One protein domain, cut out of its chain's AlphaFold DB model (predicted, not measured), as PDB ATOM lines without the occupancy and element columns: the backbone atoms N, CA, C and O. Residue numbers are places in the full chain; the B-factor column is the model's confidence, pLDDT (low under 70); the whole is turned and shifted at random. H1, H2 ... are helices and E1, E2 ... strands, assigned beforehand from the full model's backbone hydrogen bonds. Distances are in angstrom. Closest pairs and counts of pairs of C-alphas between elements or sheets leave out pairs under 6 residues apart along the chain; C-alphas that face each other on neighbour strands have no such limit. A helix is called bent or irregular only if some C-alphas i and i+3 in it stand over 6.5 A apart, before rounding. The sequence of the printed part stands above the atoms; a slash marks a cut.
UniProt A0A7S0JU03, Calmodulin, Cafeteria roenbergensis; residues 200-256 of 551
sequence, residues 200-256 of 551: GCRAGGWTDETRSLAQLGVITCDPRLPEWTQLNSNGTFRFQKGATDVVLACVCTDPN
ATOM      1  N   GLY A 200     -44.617  -7.511  -4.765       73.50
ATOM      2  CA  GLY A 200     -44.056  -6.183  -5.038       73.50
ATOM      3  C   GLY A 200     -42.811  -6.156  -5.942       73.50
ATOM      4  O   GLY A 200     -42.221  -5.083  -6.092       73.50
ATOM      5  N   CYS A 201     -42.397  -7.284  -6.538       78.06
ATOM      6  CA  CYS A 201     -41.151  -7.392  -7.300       78.06
ATOM      7  C   CYS A 201     -41.373  -7.724  -8.785       78.06
ATOM      8  O   CYS A 201     -42.151  -8.607  -9.153       78.06
ATOM      9  N   ARG A 202     -40.668  -7.013  -9.667       78.31
ATOM     10  CA  ARG A 202     -40.855  -7.082 -11.123       78.31
ATOM     11  C   ARG A 202     -39.936  -8.111 -11.791       78.31
ATOM     12  O   ARG A 202     -39.386  -9.002 -11.147       78.31
ATOM     13  N   ALA A 203     -39.794  -8.013 -13.114       63.44
ATOM     14  CA  ALA A 203     -39.143  -9.002 -13.975       63.44
ATOM     15  C   ALA A 203     -37.646  -9.243 -13.687       63.44
ATOM     16  O   ALA A 203     -37.119 -10.263 -14.123       63.44
ATOM     17  N   GLY A 204     -36.968  -8.354 -12.949       62.81
ATOM     18  CA  GLY A 204     -35.615  -8.611 -12.441       62.81
ATOM     19  C   GLY A 204     -35.553  -9.687 -11.343       62.81
ATOM     20  O   GLY A 204     -34.516 -10.322 -11.162       62.81
ATOM     21  N   GLY A 205     -36.663  -9.924 -10.634       69.44
ATOM     22  CA  GLY A 205     -36.761 -10.915  -9.565       69.44
ATOM     23  C   GLY A 205     -35.946 -10.578  -8.311       69.44
ATOM     24  O   GLY A 205     -35.436  -9.465  -8.128       69.44
ATOM     25  N   TRP A 206     -35.840 -11.568  -7.427       74.56
ATOM     26  CA  TRP A 206     -35.140 -11.460  -6.149       74.56
ATOM     27  C   TRP A 206     -33.703 -11.982  -6.250       74.56
ATOM     28  O   TRP A 206     -33.398 -12.921  -6.982       74.56
ATOM     29  N   THR A 207     -32.802 -11.386  -5.474       71.56
ATOM     30  CA  THR A 207     -31.397 -11.805  -5.373       71.56
ATOM     31  C   THR A 207     -30.945 -11.833  -3.923       71.56
ATOM     32  O   THR A 207     -31.451 -11.073  -3.107       71.56
ATOM     33  N   ASP A 208     -29.993 -12.704  -3.596       71.00
ATOM     34  CA  ASP A 208     -29.343 -12.692  -2.284       71.00
ATOM     35  C   ASP A 208     -28.388 -11.493  -2.152       71.00
ATOM     36  O   ASP A 208     -27.632 -11.195  -3.083       71.00
ATOM     37  N   GLU A 209     -28.382 -10.862  -0.977       65.12
ATOM     38  CA  GLU A 209     -27.544  -9.711  -0.615       65.12
ATOM     39  C   GLU A 209     -26.046  -9.940  -0.896       65.12
ATOM     40  O   GLU A 209     -25.345  -9.018  -1.318       65.12
ATOM     41  N   THR A 210     -25.543 -11.174  -0.754       56.56
ATOM     42  CA  THR A 210     -24.127 -11.496  -1.013       56.56
ATOM     43  C   THR A 210     -23.819 -11.843  -2.475       56.56
ATOM     44  O   THR A 210     -22.649 -11.970  -2.835       56.56
ATOM     45  N   ARG A 211     -24.846 -12.076  -3.311       57.53
ATOM     46  CA  ARG A 211     -24.797 -12.686  -4.665       57.53
ATOM     47  C   ARG A 211     -24.108 -14.062  -4.776       57.53
ATOM     48  O   ARG A 211     -24.171 -14.678  -5.840       57.53
ATOM     49  N   SER A 212     -23.488 -14.576  -3.714       56.31
ATOM     50  CA  SER A 212     -22.526 -15.686  -3.780       56.31
ATOM     51  C   SER A 212     -23.160 -17.042  -4.119       56.31
ATOM     52  O   SER A 212     -22.706 -17.737  -5.027       56.31
ATOM     53  N   LEU A 213     -24.253 -17.404  -3.442       57.47
ATOM     54  CA  LEU A 213     -24.939 -18.690  -3.623       57.47
ATOM     55  C   LEU A 213     -25.742 -18.762  -4.933       57.47
ATOM     56  O   LEU A 213     -25.883 -19.841  -5.513       57.47
ATOM     57  N   ALA A 214     -26.198 -17.608  -5.431       51.31
ATOM     58  CA  ALA A 214     -26.870 -17.488  -6.723       51.31
ATOM     59  C   ALA A 214     -25.891 -17.667  -7.899       51.31
ATOM     60  O   ALA A 214     -26.211 -18.364  -8.859       51.31
ATOM     61  N   GLN A 215     -24.670 -17.117  -7.810       52.78
ATOM     62  CA  GLN A 215     -23.623 -17.319  -8.827       52.78
ATOM     63  C   GLN A 215     -23.142 -18.775  -8.923       52.78
ATOM     64  O   GLN A 215     -22.731 -19.213  -9.995       52.78
ATOM     65  N   LEU A 216     -23.232 -19.539  -7.830       59.41
ATOM     66  CA  LEU A 216     -22.964 -20.981  -7.816       59.41
ATOM     67  C   LEU A 216     -24.131 -21.824  -8.372       59.41
ATOM     68  O   LEU A 216     -23.982 -23.035  -8.519       59.41
ATOM     69  N   GLY A 217     -25.286 -21.215  -8.668       55.88
ATOM     70  CA  GLY A 217     -26.461 -21.894  -9.228       55.88
ATOM     71  C   GLY A 217     -27.166 -22.867  -8.272       55.88
ATOM     72  O   GLY A 217     -27.940 -23.702  -8.731       55.88
ATOM     73  N   VAL A 218     -26.889 -22.795  -6.963       61.72
ATOM     74  CA  VAL A 218     -27.374 -23.780  -5.973       61.72
ATOM     75  C   VAL A 218     -28.732 -23.389  -5.383       61.72
ATOM     76  O   VAL A 218     -29.576 -24.254  -5.166       61.72
ATOM     77  N   ILE A 219     -28.945 -22.095  -5.115       67.94
ATOM     78  CA  ILE A 219     -30.186 -21.554  -4.542       67.94
ATOM     79  C   ILE A 219     -30.525 -20.238  -5.249       67.94
ATOM     80  O   ILE A 219     -29.709 -19.316  -5.288       67.94
ATOM     81  N   THR A 220     -31.746 -20.133  -5.771       71.38
ATOM     82  CA  THR A 220     -32.334 -18.889  -6.284       71.38
ATOM     83  C   THR A 220     -33.218 -18.264  -5.211       71.38
ATOM     84  O   THR A 220     -34.203 -18.889  -4.813       71.38
ATOM     85  N   CYS A 221     -32.906 -17.042  -4.764       76.31
ATOM     86  CA  CYS A 221     -33.863 -16.230  -4.006       76.31
ATOM     87  C   CYS A 221     -35.127 -16.046  -4.853       76.31
ATOM     88  O   CYS A 221     -35.079 -15.382  -5.881       76.31
ATOM     89  N   ASP A 222     -36.237 -16.639  -4.423       78.19
ATOM     90  CA  ASP A 222     -37.572 -16.369  -4.956       78.19
ATOM     91  C   ASP A 222     -38.618 -16.698  -3.876       78.19
ATOM     92  O   ASP A 222     -39.047 -17.850  -3.768       78.19
ATOM     93  N   PRO A 223     -39.032 -15.708  -3.058       73.75
ATOM     94  CA  PRO A 223     -40.024 -15.886  -1.997       73.75
ATOM     95  C   PRO A 223     -41.401 -16.396  -2.452       73.75
ATOM     96  O   PRO A 223     -42.237 -16.689  -1.601       73.75
ATOM     97  N   ARG A 224     -41.658 -16.502  -3.766       74.94
ATOM     98  CA  ARG A 224     -42.891 -17.069  -4.339       74.94
ATOM     99  C   ARG A 224     -42.939 -18.598  -4.250       74.94
ATOM    100  O   ARG A 224     -44.022 -19.177  -4.323       74.94
ATOM    101  N   LEU A 225     -41.784 -19.261  -4.147       80.12
ATOM    102  CA  LEU A 225     -41.696 -20.724  -4.133       80.12
ATOM    103  C   LEU A 225     -41.961 -21.280  -2.718       80.12
ATOM    104  O   LEU A 225     -41.471 -20.712  -1.741       80.12
ATOM    105  N   PRO A 226     -42.693 -22.406  -2.580       82.00
ATOM    106  CA  PRO A 226     -43.172 -22.913  -1.288       82.00
ATOM    107  C   PRO A 226     -42.065 -23.392  -0.336       82.00
ATOM    108  O   PRO A 226     -42.324 -23.615   0.843       82.00
ATOM    109  N   GLU A 227     -40.834 -23.557  -0.822       85.38
ATOM    110  CA  GLU A 227     -39.657 -23.820   0.009       85.38
ATOM    111  C   GLU A 227     -39.179 -22.596   0.807       85.38
ATOM    112  O   GLU A 227     -38.329 -22.752   1.685       85.38
ATOM    113  N   TRP A 228     -39.690 -21.391   0.527       82.50
ATOM    114  CA  TRP A 228     -39.323 -20.164   1.233       82.50
ATOM    115  C   TRP A 228     -40.341 -19.759   2.301       82.50
ATOM    116  O   TRP A 228     -41.552 -19.783   2.100       82.50
ATOM    117  N   THR A 229     -39.833 -19.312   3.449       84.00
ATOM    118  CA  THR A 229     -40.630 -18.775   4.560       84.00
ATOM    119  C   THR A 229     -40.017 -17.475   5.075       84.00
ATOM    120  O   THR A 229     -38.812 -17.399   5.316       84.00
ATOM    121  N   GLN A 230     -40.822 -16.423   5.243       82.62
ATOM    122  CA  GLN A 230     -40.333 -15.155   5.791       82.62
ATOM    123  C   GLN A 230     -40.061 -15.296   7.295       82.62
ATOM    124  O   GLN A 230     -40.943 -15.690   8.055       82.62
ATOM    125  N   LEU A 231     -38.845 -14.955   7.732       82.56
ATOM    126  CA  LEU A 231     -38.454 -15.011   9.146       82.56
ATOM    127  C   LEU A 231     -38.723 -13.700   9.891       82.56
ATOM    128  O   LEU A 231     -39.105 -13.732  11.056       82.56
ATOM    129  N   ASN A 232     -38.501 -12.555   9.239       78.38
ATOM    130  CA  ASN A 232     -38.608 -11.230   9.853       78.38
ATOM    131  C   ASN A 232     -39.167 -10.205   8.857       78.38
ATOM    132  O   ASN A 232     -39.032 -10.362   7.642       78.38
ATOM    133  N   SER A 233     -39.675  -9.083   9.373       74.31
ATOM    134  CA  SER A 233     -40.067  -7.897   8.592       74.31
ATOM    135  C   SER A 233     -38.952  -7.319   7.711       74.31
ATOM    136  O   SER A 233     -39.233  -6.626   6.742       74.31
ATOM    137  N   ASN A 234     -37.688  -7.605   8.032       70.62
ATOM    138  CA  ASN A 234     -36.514  -6.957   7.441       70.62
ATOM    139  C   ASN A 234     -35.972  -7.684   6.187       70.62
ATOM    140  O   ASN A 234     -34.777  -7.620   5.922       70.62
ATOM    141  N   GLY A 235     -36.809  -8.421   5.447       73.50
ATOM    142  CA  GLY A 235     -36.417  -9.078   4.184       73.50
ATOM    143  C   GLY A 235     -35.594 -10.373   4.309       73.50
ATOM    144  O   GLY A 235     -35.066 -10.866   3.316       73.50
ATOM    145  N   THR A 236     -35.477 -10.953   5.509       79.94
ATOM    146  CA  THR A 236     -34.805 -12.251   5.700       79.94
ATOM    147  C   THR A 236     -35.780 -13.412   5.516       79.94
ATOM    148  O   THR A 236     -36.794 -13.479   6.224       79.94
ATOM    149  N   PHE A 237     -35.434 -14.367   4.657       80.38
ATOM    150  CA  PHE A 237     -36.223 -15.566   4.377       80.38
ATOM    151  C   PHE A 237     -35.400 -16.833   4.650       80.38
ATOM    152  O   PHE A 237     -34.180 -16.849   4.487       80.38
ATOM    153  N   ARG A 238     -36.067 -17.912   5.059       82.88
ATOM    154  CA  ARG A 238     -35.500 -19.260   5.163       82.88
ATOM    155  C   ARG A 238     -35.935 -20.093   3.964       82.88
ATOM    156  O   ARG A 238     -37.133 -20.201   3.721       82.88
ATOM    157  N   PHE A 239     -34.978 -20.729   3.301       84.19
ATOM    158  CA  PHE A 239     -35.184 -21.777   2.307       84.19
ATOM    159  C   PHE A 239     -35.045 -23.156   2.964       84.19
ATOM    160  O   PHE A 239     -34.006 -23.444   3.560       84.19
ATOM    161  N   GLN A 240     -36.057 -24.019   2.837       82.81
ATOM    162  CA  GLN A 240     -36.032 -25.409   3.301       82.81
ATOM    163  C   GLN A 240     -36.399 -26.384   2.175       82.81
ATOM    164  O   GLN A 240     -37.534 -26.410   1.700       82.81
ATOM    165  N   LYS A 241     -35.450 -27.243   1.777       83.44
ATOM    166  CA  LYS A 241     -35.667 -28.295   0.769       83.44
ATOM    167  C   LYS A 241     -34.878 -29.564   1.095       83.44
ATOM    168  O   LYS A 241     -33.655 -29.625   0.947       83.44
ATOM    169  N   GLY A 242     -35.587 -30.608   1.528       84.81
ATOM    170  CA  GLY A 242     -34.982 -31.874   1.946       84.81
ATOM    171  C   GLY A 242     -34.100 -31.694   3.186       84.81
ATOM    172  O   GLY A 242     -34.594 -31.298   4.234       84.81
ATOM    173  N   ALA A 243     -32.801 -31.975   3.060       80.44
ATOM    174  CA  ALA A 243     -31.813 -31.754   4.123       80.44
ATOM    175  C   ALA A 243     -31.182 -30.343   4.110       80.44
ATOM    176  O   ALA A 243     -30.317 -30.054   4.933       80.44
ATOM    177  N   THR A 244     -31.577 -29.479   3.168       79.00
ATOM    178  CA  THR A 244     -31.052 -28.112   3.030       79.00
ATOM    179  C   THR A 244     -31.942 -27.139   3.801       79.00
ATOM    180  O   THR A 244     -33.114 -27.009   3.455       79.00
ATOM    181  N   ASP A 245     -31.391 -26.451   4.802       83.69
ATOM    182  CA  ASP A 245     -32.012 -25.329   5.526       83.69
ATOM    183  C   ASP A 245     -31.006 -24.169   5.542       83.69
ATOM    184  O   ASP A 245     -29.897 -24.321   6.062       83.69
ATOM    185  N   VAL A 246     -31.350 -23.045   4.910       81.75
ATOM    186  CA  VAL A 246     -30.480 -21.862   4.805       81.75
ATOM    187  C   VAL A 246     -31.313 -20.598   4.989       81.75
ATOM    188  O   VAL A 246     -32.425 -20.498   4.475       81.75
ATOM    189  N   VAL A 247     -30.769 -19.607   5.694       82.06
ATOM    190  CA  VAL A 247     -31.370 -18.272   5.837       82.06
ATOM    191  C   VAL A 247     -30.600 -17.283   4.968       82.06
ATOM    192  O   VAL A 247     -29.378 -17.210   5.074       82.06
ATOM    193  N   LEU A 248     -31.311 -16.537   4.123       78.25
ATOM    194  CA  LEU A 248     -30.755 -15.538   3.208       78.25
ATOM    195  C   LEU A 248     -31.528 -14.214   3.320       78.25
ATOM    196  O   LEU A 248     -32.703 -14.188   3.702       78.25
ATOM    197  N   ALA A 249     -30.873 -13.110   2.970       78.25
ATOM    198  CA  ALA A 249     -31.513 -11.810   2.806       78.25
ATOM    199  C   ALA A 249     -31.843 -11.628   1.319       78.25
ATOM    200  O   ALA A 249     -30.972 -11.298   0.513       78.25
ATOM    201  N   CYS A 250     -33.095 -11.901   0.942       76.94
ATOM    202  CA  CYS A 250     -33.529 -11.755  -0.443       76.94
ATOM    203  C   CYS A 250     -33.981 -10.311  -0.683       76.94
ATOM    204  O   CYS A 250     -34.941  -9.834  -0.079       76.94
ATOM    205  N   VAL A 251     -33.299  -9.631  -1.600       78.31
ATOM    206  CA  VAL A 251     -33.543  -8.246  -2.008       78.31
ATOM    207  C   VAL A 251     -34.120  -8.241  -3.424       78.31
ATOM    208  O   VAL A 251     -33.560  -8.861  -4.334       78.31
ATOM    209  N   CYS A 252     -35.241  -7.547  -3.619       78.81
ATOM    210  CA  CYS A 252     -35.821  -7.340  -4.944       78.81
ATOM    211  C   CYS A 252     -34.923  -6.415  -5.783       78.81
ATOM    212  O   CYS A 252     -34.496  -5.364  -5.306       78.81
ATOM    213  N   THR A 253     -34.640  -6.795  -7.031       77.12
ATOM    214  CA  THR A 253     -33.748  -6.028  -7.925       77.12
ATOM    215  C   THR A 253     -34.447  -4.907  -8.695       77.12
ATOM    216  O   THR A 253     -33.809  -3.913  -9.029       77.12
ATOM    217  N   ASP A 254     -35.744  -5.069  -8.957       78.62
ATOM    218  CA  ASP A 254     -36.612  -4.140  -9.686       78.62
ATOM    219  C   ASP A 254     -37.928  -4.005  -8.890       78.62
ATOM    220  O   ASP A 254     -38.889  -4.745  -9.134       78.62
ATOM    221  N   PRO A 255     -37.949  -3.179  -7.823       83.69
ATOM    222  CA  PRO A 255     -39.128  -3.003  -6.981       83.69
ATOM    223  C   PRO A 255     -40.211  -2.234  -7.736       83.69
ATOM    224  O   PRO A 255     -39.921  -1.329  -8.512       83.69
ATOM    225  N   ASN A 256     -41.476  -2.557  -7.488       86.56
ATOM    226  CA  ASN A 256     -42.582  -1.931  -8.202       86.56
ATOM    227  C   ASN A 256     -42.829  -0.476  -7.721       86.56
ATOM    228  O   ASN A 256     -43.258  -0.303  -6.576       86.56
TER     229      ASN A 256
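Overview. This is residues 200 to 256 of the 551 residues of the protein "Calmodulin" of Cafeteria roenbergensis (UniProt A0A7S0JU03). Look for a small, strongly twisted and curled sheet of four strands, built along one long, bent strand, E4: the first part of E4 pairs with E3, which has E2 at its far side, and the last part pairs with the short strand E1. A single short helix, H1, only grazes the sheet, and a long link, residues 216 to 227, leads from it to E2 at the other edge. The printed part has 57 residues, with one named helix and four named strands in the order E1, H1, E2, E3, E4; the sheet's order is E1, E4, E3, E2, all antiparallel. The class is mostly strand, though under half of the residues are in named elements. The whole is compact, with a radius of gyration of the C-alphas of 10.8 A and spans of 34 by 25 by 18 A.

Arrangement. Begin at E4, residues 244 to 252, which bends by 58 degrees at residue 247. Over residues 244 to 249 it is the antiparallel neighbour of E3, residues 236 to 241, at 140 degrees; N 239 and O 246 are 2.8 A apart, within hydrogen-bond range, and the two strands form a hairpin. Over residues 250 to 252 it pairs with E1, residues 206 to 208, an edge strand, antiparallel at 120 degrees, with N 251 and O 207 2.8 A apart. On to the other edge, E2, residues 228 to 230, forms a hairpin with E3, antiparallel at 151 degrees, with N 229 and O 238 2.9 A apart. E2, E3 and E4 make a meander, each strand the antiparallel neighbour of the one before. E1 is apart from E2 and E3. H1, residues 212 to 215, is only just on the sheet, with 5 pairs of C-alphas within 10 A, and only grazes it with residues 213 to 215. The closest C-alphas of E1 and H1 are those of Asp 208 and Ala 214, 7.0 A apart. H1 is too short for an O i to N i+4 pair; its one O i to N i+3 pair is within range.

Along the chain. Find C-alpha 244 at (-31.052, -28.112, 3.030); from there E4 runs 22.8 A to C-alpha 252 at (-35.821, -7.340, -4.944). E3 spans 16.8 A. E1 begins at C-alpha 206, at (-35.140, -11.460, -6.149), and measures 7.1 A; E2 measures 6.8 A and H1 5.4 A.

Size, cuts and confidence. The C-alphas of Ala 243 and Asn 256 are the two farthest apart, at 34.0 A, while those of Gly 200 and Asn 256 are 5.5 A apart. The printed part has no cut. The link from H1 to E2 is long; the other three are tight. The mean pLDDT of the printed part is 74.3, and residues 203 to 205 and 209 to 219 are under 70.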